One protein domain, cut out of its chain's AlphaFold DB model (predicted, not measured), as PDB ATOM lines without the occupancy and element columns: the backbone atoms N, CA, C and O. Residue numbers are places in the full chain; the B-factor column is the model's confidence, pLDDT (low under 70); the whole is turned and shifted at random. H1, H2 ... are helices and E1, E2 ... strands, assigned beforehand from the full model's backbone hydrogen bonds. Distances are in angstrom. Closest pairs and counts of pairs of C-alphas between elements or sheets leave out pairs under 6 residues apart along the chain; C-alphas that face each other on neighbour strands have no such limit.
ATOM      1  N   VAL A 185      -8.772  16.653 -45.626       98.25
ATOM      2  CA  VAL A 185      -9.241  15.820 -46.751       98.25
ATOM      3  C   VAL A 185      -8.382  15.927 -48.002       98.25
ATOM      4  O   VAL A 185      -8.561  15.135 -48.925       98.25
ATOM      5  N   GLY A 186      -7.458  16.885 -48.061       98.12
ATOM      6  CA  GLY A 186      -6.611  17.038 -49.231       98.12
ATOM      7  C   GLY A 186      -5.551  18.114 -49.094       98.12
ATOM      8  O   GLY A 186      -5.616  18.982 -48.220       98.12
ATOM      9  N   PHE A 187      -4.607  18.042 -50.018       98.38
ATOM     10  CA  PHE A 187      -3.472  18.936 -50.148       98.38
ATOM     11  C   PHE A 187      -3.416  19.469 -51.576       98.38
ATOM     12  O   PHE A 187      -3.756  18.764 -52.528       98.38
ATOM     13  N   GLU A 188      -2.992  20.715 -51.725       97.50
ATOM     14  CA  GLU A 188      -2.736  21.331 -53.022       97.50
ATOM     15  C   GLU A 188      -1.396  22.063 -52.966       97.50
ATOM     16  O   GLU A 188      -1.110  22.795 -52.016       97.50
ATOM     17  N   ARG A 189      -0.591  21.881 -54.014       96.56
ATOM     18  CA  ARG A 189       0.676  22.579 -54.230       96.56
ATOM     19  C   ARG A 189       0.601  23.367 -55.531       96.56
ATOM     20  O   ARG A 189       0.268  22.816 -56.575       96.56
ATOM     21  N   THR A 190       0.960  24.643 -55.466       96.81
ATOM     22  CA  THR A 190       1.107  25.530 -56.624       96.81
ATOM     23  C   THR A 190       2.514  26.118 -56.627       96.81
ATOM     24  O   THR A 190       2.893  26.805 -55.680       96.81
ATOM     25  N   ILE A 191       3.275  25.889 -57.697       96.69
ATOM     26  CA  ILE A 191       4.626  26.440 -57.853       96.69
ATOM     27  C   ILE A 191       4.529  27.844 -58.435       96.69
ATOM     28  O   ILE A 191       3.887  28.053 -59.465       96.69
ATOM     29  N   LEU A 192       5.182  28.807 -57.792       96.25
ATOM     30  CA  LEU A 192       5.092  30.218 -58.141       96.25
ATOM     31  C   LEU A 192       6.468  30.805 -58.425       96.25
ATOM     32  O   LEU A 192       7.435  30.537 -57.711       96.25
ATOM     33  N   ARG A 193       6.524  31.677 -59.431       95.75
ATOM     34  CA  ARG A 193       7.681  32.527 -59.716       95.75
ATOM     35  C   ARG A 193       7.189  33.934 -60.027       95.75
ATOM     36  O   ARG A 193       6.587  34.166 -61.074       95.75
ATOM     37  N   VAL A 194       7.437  34.870 -59.110       95.75
ATOM     38  CA  VAL A 194       7.073  36.282 -59.294       95.75
ATOM     39  C   VAL A 194       8.325  37.089 -59.642       95.75
ATOM     40  O   VAL A 194       9.267  37.105 -58.842       95.75
ATOM     41  N   PRO A 195       8.360  37.776 -60.796       95.12
ATOM     42  CA  PRO A 195       9.497  38.601 -61.177       95.12
ATOM     43  C   PRO A 195       9.789  39.707 -60.160       95.12
ATOM     44  O   PRO A 195       8.907  40.173 -59.433       95.12
ATOM     45  N   PHE A 196      11.043  40.142 -60.132       93.94
ATOM     46  CA  PHE A 196      11.469  41.309 -59.369       93.94
ATOM     47  C   PHE A 196      11.049  42.606 -60.065       93.94
ATOM     48  O   PHE A 196      10.995  42.675 -61.293       93.94
ATOM     49  N   LEU A 197      10.801  43.660 -59.286       93.06
ATOM     50  CA  LEU A 197      10.587  44.993 -59.842       93.06
ATOM     51  C   LEU A 197      11.867  45.522 -60.519       93.06
ATOM     52  O   LEU A 197      12.982  45.214 -60.078       93.06
ATOM     53  N   PRO A 198      11.740  46.375 -61.554       88.44
ATOM     54  CA  PRO A 198      12.892  47.005 -62.190       88.44
ATOM     55  C   PRO A 198      13.775  47.758 -61.185       88.44
ATOM     56  O   PRO A 198      13.282  48.561 -60.390       88.44
ATOM     57  N   GLY A 199      15.087  47.520 -61.256       84.38
ATOM     58  CA  GLY A 199      16.089  48.164 -60.399       84.38
ATOM     59  C   GLY A 199      16.270  47.536 -59.012       84.38
ATOM     60  O   GLY A 199      17.023  48.081 -58.216       84.38
ATOM     61  N   ILE A 200      15.597  46.420 -58.705       88.88
ATOM     62  CA  ILE A 200      15.842  45.670 -57.461       88.88
ATOM     63  C   ILE A 200      17.054  44.744 -57.587       88.88
ATOM     64  O   ILE A 200      17.851  44.626 -56.656       88.88
ATOM     65  N   LEU A 201      17.180  44.072 -58.732       87.12
ATOM     66  CA  LEU A 201      18.295  43.172 -59.002       87.12
ATOM     67  C   LEU A 201      19.554  43.958 -59.399       87.12
ATOM     68  O   LEU A 201      19.439  44.994 -60.063       87.12
ATOM     69  N   PRO A 202      20.745  43.461 -59.022       83.81
ATOM     70  CA  PRO A 202      22.007  44.109 -59.350       83.81
ATOM     71  C   PRO A 202      22.237  44.155 -60.867       83.81
ATOM     72  O   PRO A 202      21.773  43.288 -61.613       83.81
ATOM     73  N   SER A 203      23.029  45.127 -61.329       80.44
ATOM     74  CA  SER A 203      23.593  45.073 -62.682       80.44
ATOM     75  C   SER A 203      24.545  43.874 -62.819       80.44
ATOM     76  O   SER A 203      24.982  43.296 -61.822       80.44
ATOM     77  N   ALA A 204      24.910  43.503 -64.051       76.12
ATOM     78  CA  ALA A 204      25.797  42.360 -64.298       76.12
ATOM     79  C   ALA A 204      27.145  42.452 -63.548       76.12
ATOM     80  O   ALA A 204      27.679  41.430 -63.131       76.12
ATOM     81  N   GLU A 205      27.662  43.667 -63.336       75.88
ATOM     82  CA  GLU A 205      28.884  43.935 -62.561       75.88
ATOM     83  C   GLU A 205      28.759  43.503 -61.090       75.88
ATOM     84  O   GLU A 205      29.699  42.963 -60.506       75.88
ATOM     85  N   TYR A 206      27.573  43.683 -60.507       78.06
ATOM     86  CA  TYR A 206      27.272  43.367 -59.110       78.06
ATOM     87  C   TYR A 206      26.479  42.059 -58.955       78.06
ATOM     88  O   TYR A 206      25.945  41.776 -57.879       78.06
ATOM     89  N   GLY A 207      26.401  41.246 -60.016       71.69
ATOM     90  CA  GLY A 207      25.689  39.969 -60.021       71.69
ATOM     91  C   GLY A 207      26.167  39.040 -58.904       71.69
ATOM     92  O   GLY A 207      27.366  38.893 -58.674       71.69
ATOM     93  N   GLU A 208      25.227  38.446 -58.164       66.44
ATOM     94  CA  GLU A 208      25.510  37.557 -57.021       66.44
ATOM     95  C   GLU A 208      25.659  36.078 -57.389       66.44
ATOM     96  O   GLU A 208      25.936  35.263 -56.511       66.44
ATOM     97  N   PHE A 209      25.478  35.722 -58.662       67.38
ATOM     98  CA  PHE A 209      25.776  34.373 -59.122       67.38
ATOM     99  C   PHE A 209      27.291  34.248 -59.314       67.38
ATOM    100  O   PHE A 209      27.905  35.053 -60.016       67.38
ATOM    101  N   ALA A 210      27.892  33.250 -58.676       55.22
ATOM    102  CA  ALA A 210      29.264  32.849 -58.947       55.22
ATOM    103  C   ALA A 210      29.231  31.456 -59.581       55.22
ATOM    104  O   ALA A 210      28.381  30.641 -59.210       55.22
ATOM    105  N   PRO A 211      30.117  31.168 -60.545       50.81
ATOM    106  CA  PRO A 211      30.234  29.822 -61.070       50.81
ATOM    107  C   PRO A 211      30.601  28.834 -59.935       50.81
ATOM    108  O   PRO A 211      31.351  29.212 -59.030       50.81
ATOM    109  N   PRO A 212      30.087  27.587 -59.962       50.44
ATOM    110  CA  PRO A 212      30.271  26.580 -58.902       50.44
ATOM    111  C   PRO A 212      31.730  26.324 -58.490       50.44
ATOM    112  O   PRO A 212      32.002  25.849 -57.390       50.44
ATOM    113  N   GLU A 213      32.665  26.607 -59.391       49.75
ATOM    114  CA  GLU A 213      34.104  26.414 -59.255       49.75
ATOM    115  C   GLU A 213      34.866  27.517 -58.495       49.75
ATOM    116  O   GLU A 213      36.090  27.426 -58.424       49.75
ATOM    117  N   ASP A 214      34.210  28.532 -57.920       49.41
ATOM    118  CA  ASP A 214      34.892  29.542 -57.096       49.41
ATOM    119  C   ASP A 214      34.920  29.149 -55.596       49.41
ATOM    120  O   ASP A 214      33.931  29.342 -54.877       49.41
ATOM    121  N   PRO A 215      36.053  28.625 -55.074       42.72
ATOM    122  CA  PRO A 215      36.171  28.169 -53.688       42.72
ATOM    123  C   PRO A 215      36.139  29.309 -52.659       42.72
ATOM    124  O   PRO A 215      36.047  29.037 -51.463       42.72
ATOM    125  N   PHE A 216      36.208  30.572 -53.093       43.94
ATOM    126  CA  PHE A 216      36.100  31.749 -52.229       43.94
ATOM    127  C   PHE A 216      34.670  32.309 -52.164       43.94
ATOM    128  O   PHE A 216      34.409  33.233 -51.394       43.94
ATOM    129  N   HIS A 217      33.727  31.736 -52.924       53.31
ATOM    130  CA  HIS A 217      32.352  32.225 -53.068       53.31
ATOM    131  C   HIS A 217      31.251  31.220 -52.640       53.31
ATOM    132  O   HIS A 217      30.219  31.140 -53.312       53.31
ATOM    133  N   PRO A 218      31.356  30.513 -51.492       44.91
ATOM    134  CA  PRO A 218      30.331  29.554 -51.051       44.91
ATOM    135  C   PRO A 218      28.973  30.199 -50.706       44.91
ATOM    136  O   PRO A 218      27.978  29.496 -50.568       44.91
ATOM    137  N   ALA A 219      28.924  31.529 -50.561       51.22
ATOM    138  CA  ALA A 219      27.710  32.305 -50.290       51.22
ATOM    139  C   ALA A 219      26.978  32.781 -51.562       51.22
ATOM    140  O   ALA A 219      26.028  33.555 -51.465       51.22
ATOM    141  N   SER A 220      27.439  32.380 -52.749       62.69
ATOM    142  CA  SER A 220      26.839  32.807 -54.015       62.69
ATOM    143  C   SER A 220      25.740  31.849 -54.444       62.69
ATOM    144  O   SER A 220      25.850  30.633 -54.284       62.69
ATOM    145  N   TYR A 221      24.666  32.400 -55.002       73.44
ATOM    146  CA  TYR A 221      23.580  31.587 -55.527       73.44
ATOM    147  C   TYR A 221      24.054  30.786 -56.752       73.44
ATOM    148  O   TYR A 221      24.816  31.325 -57.562       73.44
ATOM    149  N   PRO A 222      23.590  29.532 -56.928       75.56
ATOM    150  CA  PRO A 222      23.967  28.711 -58.082       75.56
ATOM    151  C   PRO A 222      23.474  29.309 -59.409       75.56
ATOM    152  O   PRO A 222      24.050  29.053 -60.462       75.56
ATOM    153  N   GLU A 223      22.415  30.118 -59.358       80.00
ATOM    154  CA  GLU A 223      21.853  30.860 -60.481       80.00
ATOM    155  C   GLU A 223      21.330  32.226 -60.003       80.00
ATOM    156  O   GLU A 223      21.262  32.502 -58.804       80.00
ATOM    157  N   SER A 224      20.917  33.088 -60.938       84.19
ATOM    158  CA  SER A 224      20.246  34.355 -60.614       84.19
ATOM    159  C   SER A 224      19.015  34.128 -59.730       84.19
ATOM    160  O   SER A 224      18.169  33.287 -60.043       84.19
ATOM    161  N   ILE A 225      18.872  34.912 -58.655       86.44
ATOM    162  CA  ILE A 225      17.768  34.779 -57.687       86.44
ATOM    163  C   ILE A 225      16.376  34.962 -58.299       86.44
ATOM    164  O   ILE A 225      15.395  34.523 -57.702       86.44
ATOM    165  N   GLU A 226      16.289  35.570 -59.485       87.50
ATOM    166  CA  GLU A 226      15.055  35.706 -60.268       87.50
ATOM    167  C   GLU A 226      14.478  34.357 -60.723       87.50
ATOM    168  O   GLU A 226      13.293  34.256 -61.027       87.50
ATOM    169  N   ARG A 227      15.319  33.316 -60.770       89.06
ATOM    170  CA  ARG A 227      14.926  31.965 -61.177       89.06
ATOM    171  C   ARG A 227      14.312  31.152 -60.048       89.06
ATOM    172  O   ARG A 227      13.825  30.056 -60.312       89.06
ATOM    173  N   ARG A 228      14.345  31.655 -58.811       91.38
ATOM    174  CA  ARG A 228      13.823  30.920 -57.660       91.38
ATOM    175  C   ARG A 228      12.311  30.771 -57.755       91.38
ATOM    176  O   ARG A 228      11.599  31.713 -58.103       91.38
ATOM    177  N   CYS A 229      11.848  29.587 -57.394       94.25
ATOM    178  CA  CYS A 229      10.440  29.282 -57.210       94.25
ATOM    179  C   CYS A 229      10.110  29.242 -55.715       94.25
ATOM    180  O   CYS A 229      10.992  29.020 -54.881       94.25
ATOM    181  N   GLN A 230       8.836  29.442 -55.382       94.94
ATOM    182  CA  GLN A 230       8.274  29.158 -54.064       94.94
ATOM    183  C   GLN A 230       6.964  28.395 -54.212       94.94
ATOM    184  O   GLN A 230       6.161  28.679 -55.098       94.94
ATOM    185  N   ASP A 231       6.742  27.449 -53.309       96.12
ATOM    186  CA  ASP A 231       5.513  26.670 -53.269       96.12
ATOM    187  C   ASP A 231       4.456  27.375 -52.427       96.12
ATOM    188  O   ASP A 231       4.676  27.626 -51.243       96.12
ATOM    189  N   LEU A 232       3.291  27.649 -53.009       97.88
ATOM    190  CA  LEU A 232       2.066  27.902 -52.259       97.88
ATOM    191  C   LEU A 232       1.389  26.567 -51.964       97.88
ATOM    192  O   LEU A 232       1.126  25.778 -52.871       97.88
ATOM    193  N   LEU A 233       1.092  26.344 -50.692       98.25
ATOM    194  CA  LEU A 233       0.548  25.097 -50.180       98.25
ATOM    195  C   LEU A 233      -0.811  25.350 -49.543       98.25
ATOM    196  O   LEU A 233      -0.981  26.321 -48.797       98.25
ATOM    197  N   ARG A 234      -1.775  24.472 -49.818       98.62
ATOM    198  CA  ARG A 234      -3.113  24.521 -49.228       98.62
ATOM    199  C   ARG A 234      -3.470  23.188 -48.588       98.62
ATOM    200  O   ARG A 234      -3.268  22.138 -49.188       98.62
ATOM    201  N   ILE A 235      -4.022  23.248 -47.379       98.62
ATOM    202  CA  ILE A 235      -4.587  22.100 -46.661       98.62
ATOM    203  C   ILE A 235      -6.097  22.289 -46.618       98.62
ATOM    204  O   ILE A 235      -6.576  23.261 -46.032       98.62
ATOM    205  N   HIS A 236      -6.844  21.373 -47.224       98.44
ATOM    206  CA  HIS A 236      -8.302  21.427 -47.285       98.44
ATOM    207  C   HIS A 236      -8.936  20.573 -46.195       98.44
ATOM    208  O   HIS A 236      -8.439  19.493 -45.868       98.44
ATOM    209  N   THR A 237     -10.078  21.032 -45.689       98.25
ATOM    210  CA  THR A 237     -10.894  20.295 -44.718       98.25
ATOM    211  C   THR A 237     -12.260  19.910 -45.276       98.25
ATOM    212  O   THR A 237     -12.731  20.504 -46.248       98.25
ATOM    213  N   ASP A 238     -12.903  18.920 -44.662       97.12
ATOM    214  CA  ASP A 238     -14.267  18.477 -44.984       97.12
ATOM    215  C   ASP A 238     -15.344  19.550 -44.738       97.12
ATOM    216  O   ASP A 238     -16.389  19.531 -45.388       97.12
ATOM    217  N   GLU A 239     -15.070  20.529 -43.876       95.00
ATOM    218  CA  GLU A 239     -15.923  21.704 -43.660       95.00
ATOM    219  C   GLU A 239     -15.649  22.862 -44.643       95.00
ATOM    220  O   GLU A 239     -16.291  23.911 -44.581       95.00
ATOM    221  N   GLY A 240     -14.705  22.693 -45.575       94.88
ATOM    222  CA  GLY A 240     -14.368  23.692 -46.595       94.88
ATOM    223  C   GLY A 240     -13.430  24.807 -46.120       94.88
ATOM    224  O   GLY A 240     -13.079  25.691 -46.907       94.88
ATOM    225  N   VAL A 241     -12.967  24.771 -44.866       95.88
ATOM    226  CA  VAL A 241     -11.902  25.661 -44.383       95.88
ATOM    227  C   VAL A 241     -10.575  25.214 -44.993       95.88
ATOM    228  O   VAL A 241     -10.262  24.024 -45.018       95.88
ATOM    229  N   THR A 242      -9.793  26.166 -45.497       98.12
ATOM    230  CA  THR A 242      -8.481  25.894 -46.097       98.12
ATOM    231  C   THR A 242      -7.387  26.630 -45.337       98.12
ATOM    232  O   THR A 242      -7.468  27.852 -45.175       98.12
ATOM    233  N   GLY A 243      -6.375  25.895 -44.880       98.25
ATOM    234  CA  GLY A 243      -5.118  26.442 -44.374       98.25
ATOM    235  C   GLY A 243      -4.178  26.767 -45.530       98.25
ATOM    236  O   GLY A 243      -4.124  25.997 -46.486       98.25
ATOM    237  N   ILE A 244      -3.460  27.887 -45.472       98.56
ATOM    238  CA  ILE A 244      -2.515  28.315 -46.513       98.56
ATOM    239  C   ILE A 244      -1.110  28.495 -45.938       98.56
ATOM    240  O   ILE A 244      -0.935  29.024 -44.843       98.56
ATOM    241  N   GLY A 245      -0.100  28.081 -46.693       97.75
ATOM    242  CA  GLY A 245       1.301  28.191 -46.307       97.75
ATOM    243  C   GLY A 245       2.206  28.379 -47.512       97.75
ATOM    244  O   GLY A 245       1.779  28.225 -48.654       97.75
ATOM    245  N   MET A 246       3.460  28.738 -47.258       96.00
ATOM    246  CA  MET A 246       4.446  28.962 -48.307       96.00
ATOM    247  C   MET A 246       5.765  28.267 -47.980       96.00
ATOM    248  O   MET A 246       6.241  28.328 -46.848       96.00
ATOM    249  N   GLY A 247       6.348  27.587 -48.963       93.69
ATOM    250  CA  GLY A 247       7.702  27.048 -48.879       93.69
ATOM    251  C   GLY A 247       8.760  28.149 -48.973       93.69
ATOM    252  O   GLY A 247       8.505  29.230 -49.505       93.69
ATOM    253  N   GLY A 248       9.966  27.875 -48.474       91.31
ATOM    254  CA  GLY A 248      11.118  28.744 -48.731       91.31
ATOM    255  C   GLY A 248      11.519  28.724 -50.215       91.31
ATOM    256  O   GLY A 248      11.159  27.785 -50.927       91.31
ATOM    257  N   PRO A 249      12.251  29.739 -50.702       91.94
ATOM    258  CA  PRO A 249      12.650  29.833 -52.099       91.94
ATOM    259  C   PRO A 249      13.702  28.784 -52.453       91.94
ATOM    260  O   PRO A 249      14.636  28.543 -51.688       91.94
ATOM    261  N   TYR A 250      13.579  28.198 -53.641       92.00
ATOM    262  CA  TYR A 250      14.475  27.154 -54.135       92.00
ATOM    263  C   TYR A 250      14.771  27.311 -55.631       92.00
ATOM    264  O   TYR A 250      14.046  27.990 -56.357       92.00
ATOM    265  N   PHE A 251      15.849  26.672 -56.089       89.31
ATOM    266  CA  PHE A 251      16.198  26.548 -57.507       89.31
ATOM    267  C   PHE A 251      15.801  25.170 -58.039       89.31
ATOM    268  O   PHE A 251      15.821  24.188 -57.297       89.31
ATOM    269  N   GLY A 252      15.498  25.088 -59.334       86.44
ATOM    270  CA  GLY A 252      15.193  23.826 -60.004       86.44
ATOM    271  C   GLY A 252      13.906  23.172 -59.493       86.44
ATOM    272  O   GLY A 252      12.872  23.827 -59.371       86.44
ATOM    273  N   THR A 253      13.958  21.867 -59.234       85.06
ATOM    274  CA  THR A 253      12.817  21.085 -58.743       85.06
ATOM    275  C   THR A 253      12.949  20.805 -57.255       85.06
ATOM    276  O   THR A 253      14.007  20.382 -56.790       85.06
ATOM    277  N   GLN A 254      11.853  20.974 -56.519       85.25
ATOM    278  CA  GLN A 254      11.771  20.611 -55.111       85.25
ATOM    279  C   GLN A 254      10.886  19.378 -54.958       85.25
ATOM    280  O   GLN A 254       9.709  19.409 -55.326       85.25
ATOM    281  N   ASP A 255      11.461  18.318 -54.393       83.56
ATOM    282  CA  ASP A 255      10.704  17.160 -53.934       83.56
ATOM    283  C   ASP A 255      10.012  17.528 -52.618       83.56
ATOM    284  O   ASP A 255      10.663  17.752 -51.594       83.56
ATOM    285  N   LEU A 256       8.693  17.688 -52.680       88.00
ATOM    286  CA  LEU A 256       7.852  18.009 -51.539       88.00
ATOM    287  C   LEU A 256       6.663  17.057 -51.555       88.00
ATOM    288  O   LEU A 256       5.740  17.215 -52.352       88.00
ATOM    289  N   SER A 257       6.706  16.068 -50.670       90.81
ATOM    290  CA  SER A 257       5.612  15.127 -50.477       90.81
ATOM    291  C   SER A 257       4.532  15.716 -49.576       90.81
ATOM    292  O   SER A 257       4.823  16.482 -48.649       90.81
ATOM    293  N   ASP A 258       3.298  15.282 -49.800       94.50
ATOM    294  CA  ASP A 258       2.216  15.524 -48.856       94.50
ATOM    295  C   ASP A 258       2.529  14.846 -47.513       94.50
ATOM    296  O   ASP A 258       3.081  13.738 -47.483       94.50
ATOM    297  N   PRO A 259       2.203  15.494 -46.387       94.56
ATOM    298  CA  PRO A 259       2.348  14.877 -45.082       94.56
ATOM    299  C   PRO A 259       1.250  13.829 -44.844       94.56
ATOM    300  O   PRO A 259       0.142  13.921 -45.374       94.56
ATOM    301  N   ASP A 260       1.529  12.854 -43.976       96.06
ATOM    302  CA  ASP A 260       0.561  11.825 -43.567       96.06
ATOM    303  C   ASP A 260      -0.438  12.371 -42.528       96.06
ATOM    304  O   ASP A 260      -0.437  11.974 -41.364       96.06
ATOM    305  N   TRP A 261      -1.230  13.376 -42.926       97.06
ATOM    306  CA  TRP A 261      -2.217  14.054 -42.069       97.06
ATOM    307  C   TRP A 261      -3.668  13.895 -42.553       97.06
ATOM    308  O   TRP A 261      -4.574  14.503 -41.983       97.06
ATOM    309  N   LEU A 262      -3.929  13.105 -43.603       97.69
ATOM    310  CA  LEU A 262      -5.296  12.867 -44.089       97.69
ATOM    311  C   LEU A 262      -6.158  12.206 -43.003       97.69
ATOM    312  O   LEU A 262      -5.766  11.224 -42.381       97.69
ATOM    313  N   GLY A 263      -7.365  12.732 -42.794       96.94
ATOM    314  CA  GLY A 263      -8.296  12.257 -41.770       96.94
ATOM    315  C   GLY A 263      -7.959  12.695 -40.338       96.94
ATOM    316  O   GLY A 263      -8.750  12.423 -39.430       96.94
ATOM    317  N   CYS A 264      -6.837  13.387 -40.117       96.88
ATOM    318  CA  CYS A 264      -6.504  13.987 -38.827       96.88
ATOM    319  C   CYS A 264      -7.342  15.247 -38.575       96.88
ATOM    320  O   CYS A 264      -7.712  15.951 -39.520       96.88
ATOM    321  N   ASP A 265      -7.634  15.530 -37.301       96.38
ATOM    322  CA  ASP A 265      -8.168  16.834 -36.904       96.38
ATOM    323  C   ASP A 265      -7.011  17.840 -36.786       96.38
ATOM    324  O   ASP A 265      -6.019  17.530 -36.122       96.38
ATOM    325  N   PRO A 266      -7.084  19.034 -37.402       96.12
ATOM    326  CA  PRO A 266      -6.065  20.067 -37.231       96.12
ATOM    327  C   PRO A 266      -5.773  20.409 -35.762       96.12
ATOM    328  O   PRO A 266      -4.638  20.741 -35.430       96.12
ATOM    329  N   LEU A 267      -6.770  20.311 -34.879       95.81
ATOM    330  CA  LEU A 267      -6.638  20.592 -33.449       95.81
ATOM    331  C   LEU A 267      -5.989  19.450 -32.648       95.81
ATOM    332  O   LEU A 267      -5.642  19.668 -31.488       95.81
ATOM    333  N   ASP A 268      -5.774  18.274 -33.249       95.94
ATOM    334  CA  ASP A 268      -5.007  17.184 -32.625       95.94
ATOM    335  C   ASP A 268      -3.489  17.458 -32.653       95.94
ATOM    336  O   ASP A 268      -2.721  16.832 -31.917       95.94
ATOM    337  N   PHE A 269      -3.033  18.389 -33.497       96.19
ATOM    338  CA  PHE A 269      -1.623  18.746 -33.612       96.19
ATOM    339  C   PHE A 269      -1.222  19.760 -32.545       96.19
ATOM    340  O   PHE A 269      -1.847  20.806 -32.388       96.19
ATOM    341  N   GLU A 270      -0.106  19.498 -31.866       95.69
ATOM    342  CA  GLU A 270       0.490  20.460 -30.943       95.69
ATOM    343  C   GLU A 270       1.216  21.562 -31.738       95.69
ATOM    344  O   GLU A 270       2.260  21.274 -32.344       95.69
ATOM    345  N   PRO A 271       0.744  22.830 -31.716       95.44
ATOM    346  CA  PRO A 271       1.300  23.898 -32.549       95.44
ATOM    347  C   PRO A 271       2.806  24.083 -32.365       95.44
ATOM    348  O   PRO A 271       3.522  24.340 -33.329       95.44
ATOM    349  N   ARG A 272       3.310  23.896 -31.137       93.50
ATOM    350  CA  ARG A 272       4.731  24.073 -30.806       93.50
ATOM    351  C   ARG A 272       5.662  23.051 -31.466       93.50
ATOM    352  O   ARG A 272       6.871  23.268 -31.510       93.50
ATOM    353  N   THR A 273       5.119  21.937 -31.954       93.44
ATOM    354  CA  THR A 273       5.881  20.899 -32.669       93.44
ATOM    355  C   THR A 273       5.947  21.144 -34.174       93.44
ATOM    356  O   THR A 273       6.787  20.550 -34.849       93.44
ATOM    357  N   LEU A 274       5.111  22.047 -34.695       93.44
ATOM    358  CA  LEU A 274       5.086  22.430 -36.101       93.44
ATOM    359  C   LEU A 274       6.208  23.443 -36.354       93.44
ATOM    360  O   LEU A 274       6.079  24.631 -36.058       93.44
ATOM    361  N   LEU A 275       7.335  22.940 -36.851       87.44
ATOM    362  CA  LEU A 275       8.555  23.701 -37.112       87.44
ATOM    363  C   LEU A 275       8.868  23.674 -38.601       87.44
ATOM    364  O   LEU A 275       8.838  22.605 -39.208       87.44
ATOM    365  N   GLY A 276       9.228  24.833 -39.151       79.69
ATOM    366  CA  GLY A 276       9.706  24.998 -40.521       79.69
ATOM    367  C   GLY A 276       8.749  24.548 -41.635       79.69
ATOM    368  O   GLY A 276       7.845  23.737 -41.458       79.69
ATOM    369  N   GLY A 277       8.987  25.057 -42.843       87.25
ATOM    370  CA  GLY A 277       8.328  24.577 -44.058       87.25
ATOM    371  C   GLY A 277       6.877  25.033 -44.249       87.25
ATOM    372  O   GLY A 277       6.164  25.412 -43.318       87.25
ATOM    373  N   GLY A 278       6.434  24.990 -45.506       95.19
ATOM    374  CA  GLY A 278       5.129  25.524 -45.884       95.19
ATOM    375  C   GLY A 278       3.946  24.698 -45.366       95.19
ATOM    376  O   GLY A 278       2.906  25.278 -45.070       95.19
ATOM    377  N   TRP A 279       4.083  23.374 -45.208       97.44
ATOM    378  CA  TRP A 279       3.003  22.533 -44.671       97.44
ATOM    379  C   TRP A 279       2.722  22.832 -43.198       97.44
ATOM    380  O   TRP A 279       1.566  23.011 -42.824       97.44
ATOM    381  N   SER A 280       3.767  22.972 -42.377       96.88
ATOM    382  CA  SER A 280       3.635  23.392 -40.976       96.88
ATOM    383  C   SER A 280       2.975  24.765 -40.872       96.88
ATOM    384  O   SER A 280       2.075  24.957 -40.060       96.88
ATOM    385  N   MET A 281       3.369  25.706 -41.736       97.75
ATOM    386  CA  MET A 281       2.743  27.025 -41.816       97.75
ATOM    387  C   MET A 281       1.252  26.937 -42.180       97.75
ATOM    388  O   MET A 281       0.433  27.572 -41.517       97.75
ATOM    389  N   ALA A 282       0.887  26.132 -43.184       98.44
ATOM    390  CA  ALA A 282      -0.505  25.935 -43.594       98.44
ATOM    391  C   ALA A 282      -1.356  25.292 -42.494       98.44
ATOM    392  O   ALA A 282      -2.515  25.666 -42.303       98.44
ATOM    393  N   LEU A 283      -0.779  24.359 -41.736       98.31
ATOM    394  CA  LEU A 283      -1.455  23.726 -40.611       98.31
ATOM    395  C   LEU A 283      -1.614  24.690 -39.428       98.31
ATOM    396  O   LEU A 283      -2.690  24.751 -38.842       98.31
ATOM    397  N   LEU A 284      -0.604  25.509 -39.117       98.19
ATOM    398  CA  LEU A 284      -0.723  26.572 -38.110       98.19
ATOM    399  C   LEU A 284      -1.787  27.611 -38.496       98.19
ATOM    400  O   LEU A 284      -2.521  28.096 -37.635       98.19
ATOM    401  N   ASP A 285      -1.890  27.948 -39.784       98.56
ATOM    402  CA  ASP A 285      -2.941  28.824 -40.303       98.56
ATOM    403  C   ASP A 285      -4.328  28.197 -40.106       98.56
ATOM    404  O   ASP A 285      -5.243  28.860 -39.612       98.56
ATOM    405  N   LEU A 286      -4.466  26.902 -40.405       97.81
ATOM    406  CA  LEU A 286      -5.699  26.146 -40.196       97.81
ATOM    407  C   LEU A 286      -6.087  26.056 -38.714       97.81
ATOM    408  O   LEU A 286      -7.250  26.268 -38.382       97.81
ATOM    409  N   ILE A 287      -5.122  25.819 -37.823       97.81
ATOM    410  CA  ILE A 287      -5.331  25.822 -36.368       97.81
ATOM    411  C   ILE A 287      -5.805  27.203 -35.905       97.81
ATOM    412  O   ILE A 287      -6.791  27.306 -35.178       97.81
ATOM    413  N   GLY A 288      -5.159  28.283 -36.353       97.50
ATOM    414  CA  GLY A 288      -5.599  29.643 -36.032       97.50
ATOM    415  C   GLY A 288      -7.021  29.937 -36.530       97.50
ATOM    416  O   GLY A 288      -7.811  30.541 -35.808       97.50
ATOM    417  N   LYS A 289      -7.380  29.452 -37.726       97.69
ATOM    418  CA  LYS A 289      -8.742  29.534 -38.283       97.69
ATOM    419  C   LYS A 289      -9.764  28.752 -37.466       97.69
ATOM    420  O   LYS A 289     -10.802  29.312 -37.126       97.69
ATOM    421  N   ALA A 290      -9.459  27.511 -37.101       95.38
ATOM    422  CA  ALA A 290     -10.329  26.672 -36.276       95.38
ATOM    423  C   ALA A 290     -10.564  27.269 -34.876       95.38
ATOM    424  O   ALA A 290     -11.647  27.134 -34.312       95.38
ATOM    425  N   LEU A 291      -9.565  27.968 -34.328       94.81
ATOM    426  CA  LEU A 291      -9.659  28.651 -33.035       94.81
ATOM    427  C   LEU A 291     -10.261  30.065 -33.118       94.81
ATOM    428  O   LEU A 291     -10.426  30.698 -32.074       94.81
ATOM    429  N   ASP A 292     -10.558  30.574 -34.317       96.38
ATOM    430  CA  ASP A 292     -10.940  31.973 -34.566       96.38
ATOM    431  C   ASP A 292      -9.957  32.969 -33.914       96.38
ATOM    432  O   ASP A 292     -10.336  33.919 -33.225       96.38
ATOM    433  N   GLN A 293      -8.652  32.706 -34.055       97.25
ATOM    434  CA  GLN A 293      -7.577  33.529 -33.496       97.25
ATOM    435  C   GLN A 293      -6.471  33.801 -34.524       97.25
ATOM    436  O   GLN A 293      -6.116  32.916 -35.307       97.25
ATOM    437  N   PRO A 294      -5.857  34.999 -34.502       97.56
ATOM    438  CA  PRO A 294      -4.668  35.272 -35.300       97.56
ATOM    439  C   PRO A 294      -3.487  34.412 -34.834       97.56
ATOM    440  O   PRO A 294      -3.308  34.167 -33.638       97.56
TER     441      PRO A 294
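This is residues 185 to 294 of the 537 residues of the protein "MR_MLE domain-containing protein" of Gemmatimonadetes bacterium (UniProt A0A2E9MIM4). With little regular structure, the domain is a small sheet of three strands with helix H1 over one face, making two layers, and a long loop, residues 193 to 229, reaching away beyond one end of the sheet. The printed part has 110 residues, 35 in named elements, mixed in class: E1, E2, E3, H1 along the chain. The antiparallel sheet E1-E2-E3 is a meander, each strand the neighbour of the one before. The whole is loose, radius of gyration of the C-alphas 18.1 A, spanning 53 by 30 by 22 A.

E1, residues 185 to 192, 23.3 A, begins at C-alpha (-9.241, 15.820, -46.751). E2 is 230 to 237, 23.1 A; E3 is 242 to 246, 13.5 A. H1, 277 to 290, 20.3 A, ends at C-alpha (-10.329, 26.672, -36.276).

Inner strand E2 forms hairpins with E1 (N 190 and O 232, 2.8 A) and E3 (N 233 and O 245, 2.9 A). H1 is on the sheet, over E3, at a height of 5.0 A; its closest C-alphas to E3 are those of Gly 245 and Ala 282, 4.0 A. It runs only just slantwise to the strands, 32 degrees to E3 on the local plane. Every O i to N i+4 pair in H1 is within hydrogen-bond range.

The C-alphas farthest apart, Phe 216 and Glu 239, are 53.7 A apart. The printed part has no cut; links E1 to E2 and E3 to H1 are long. Residues 208 to 220 have pLDDT under 70.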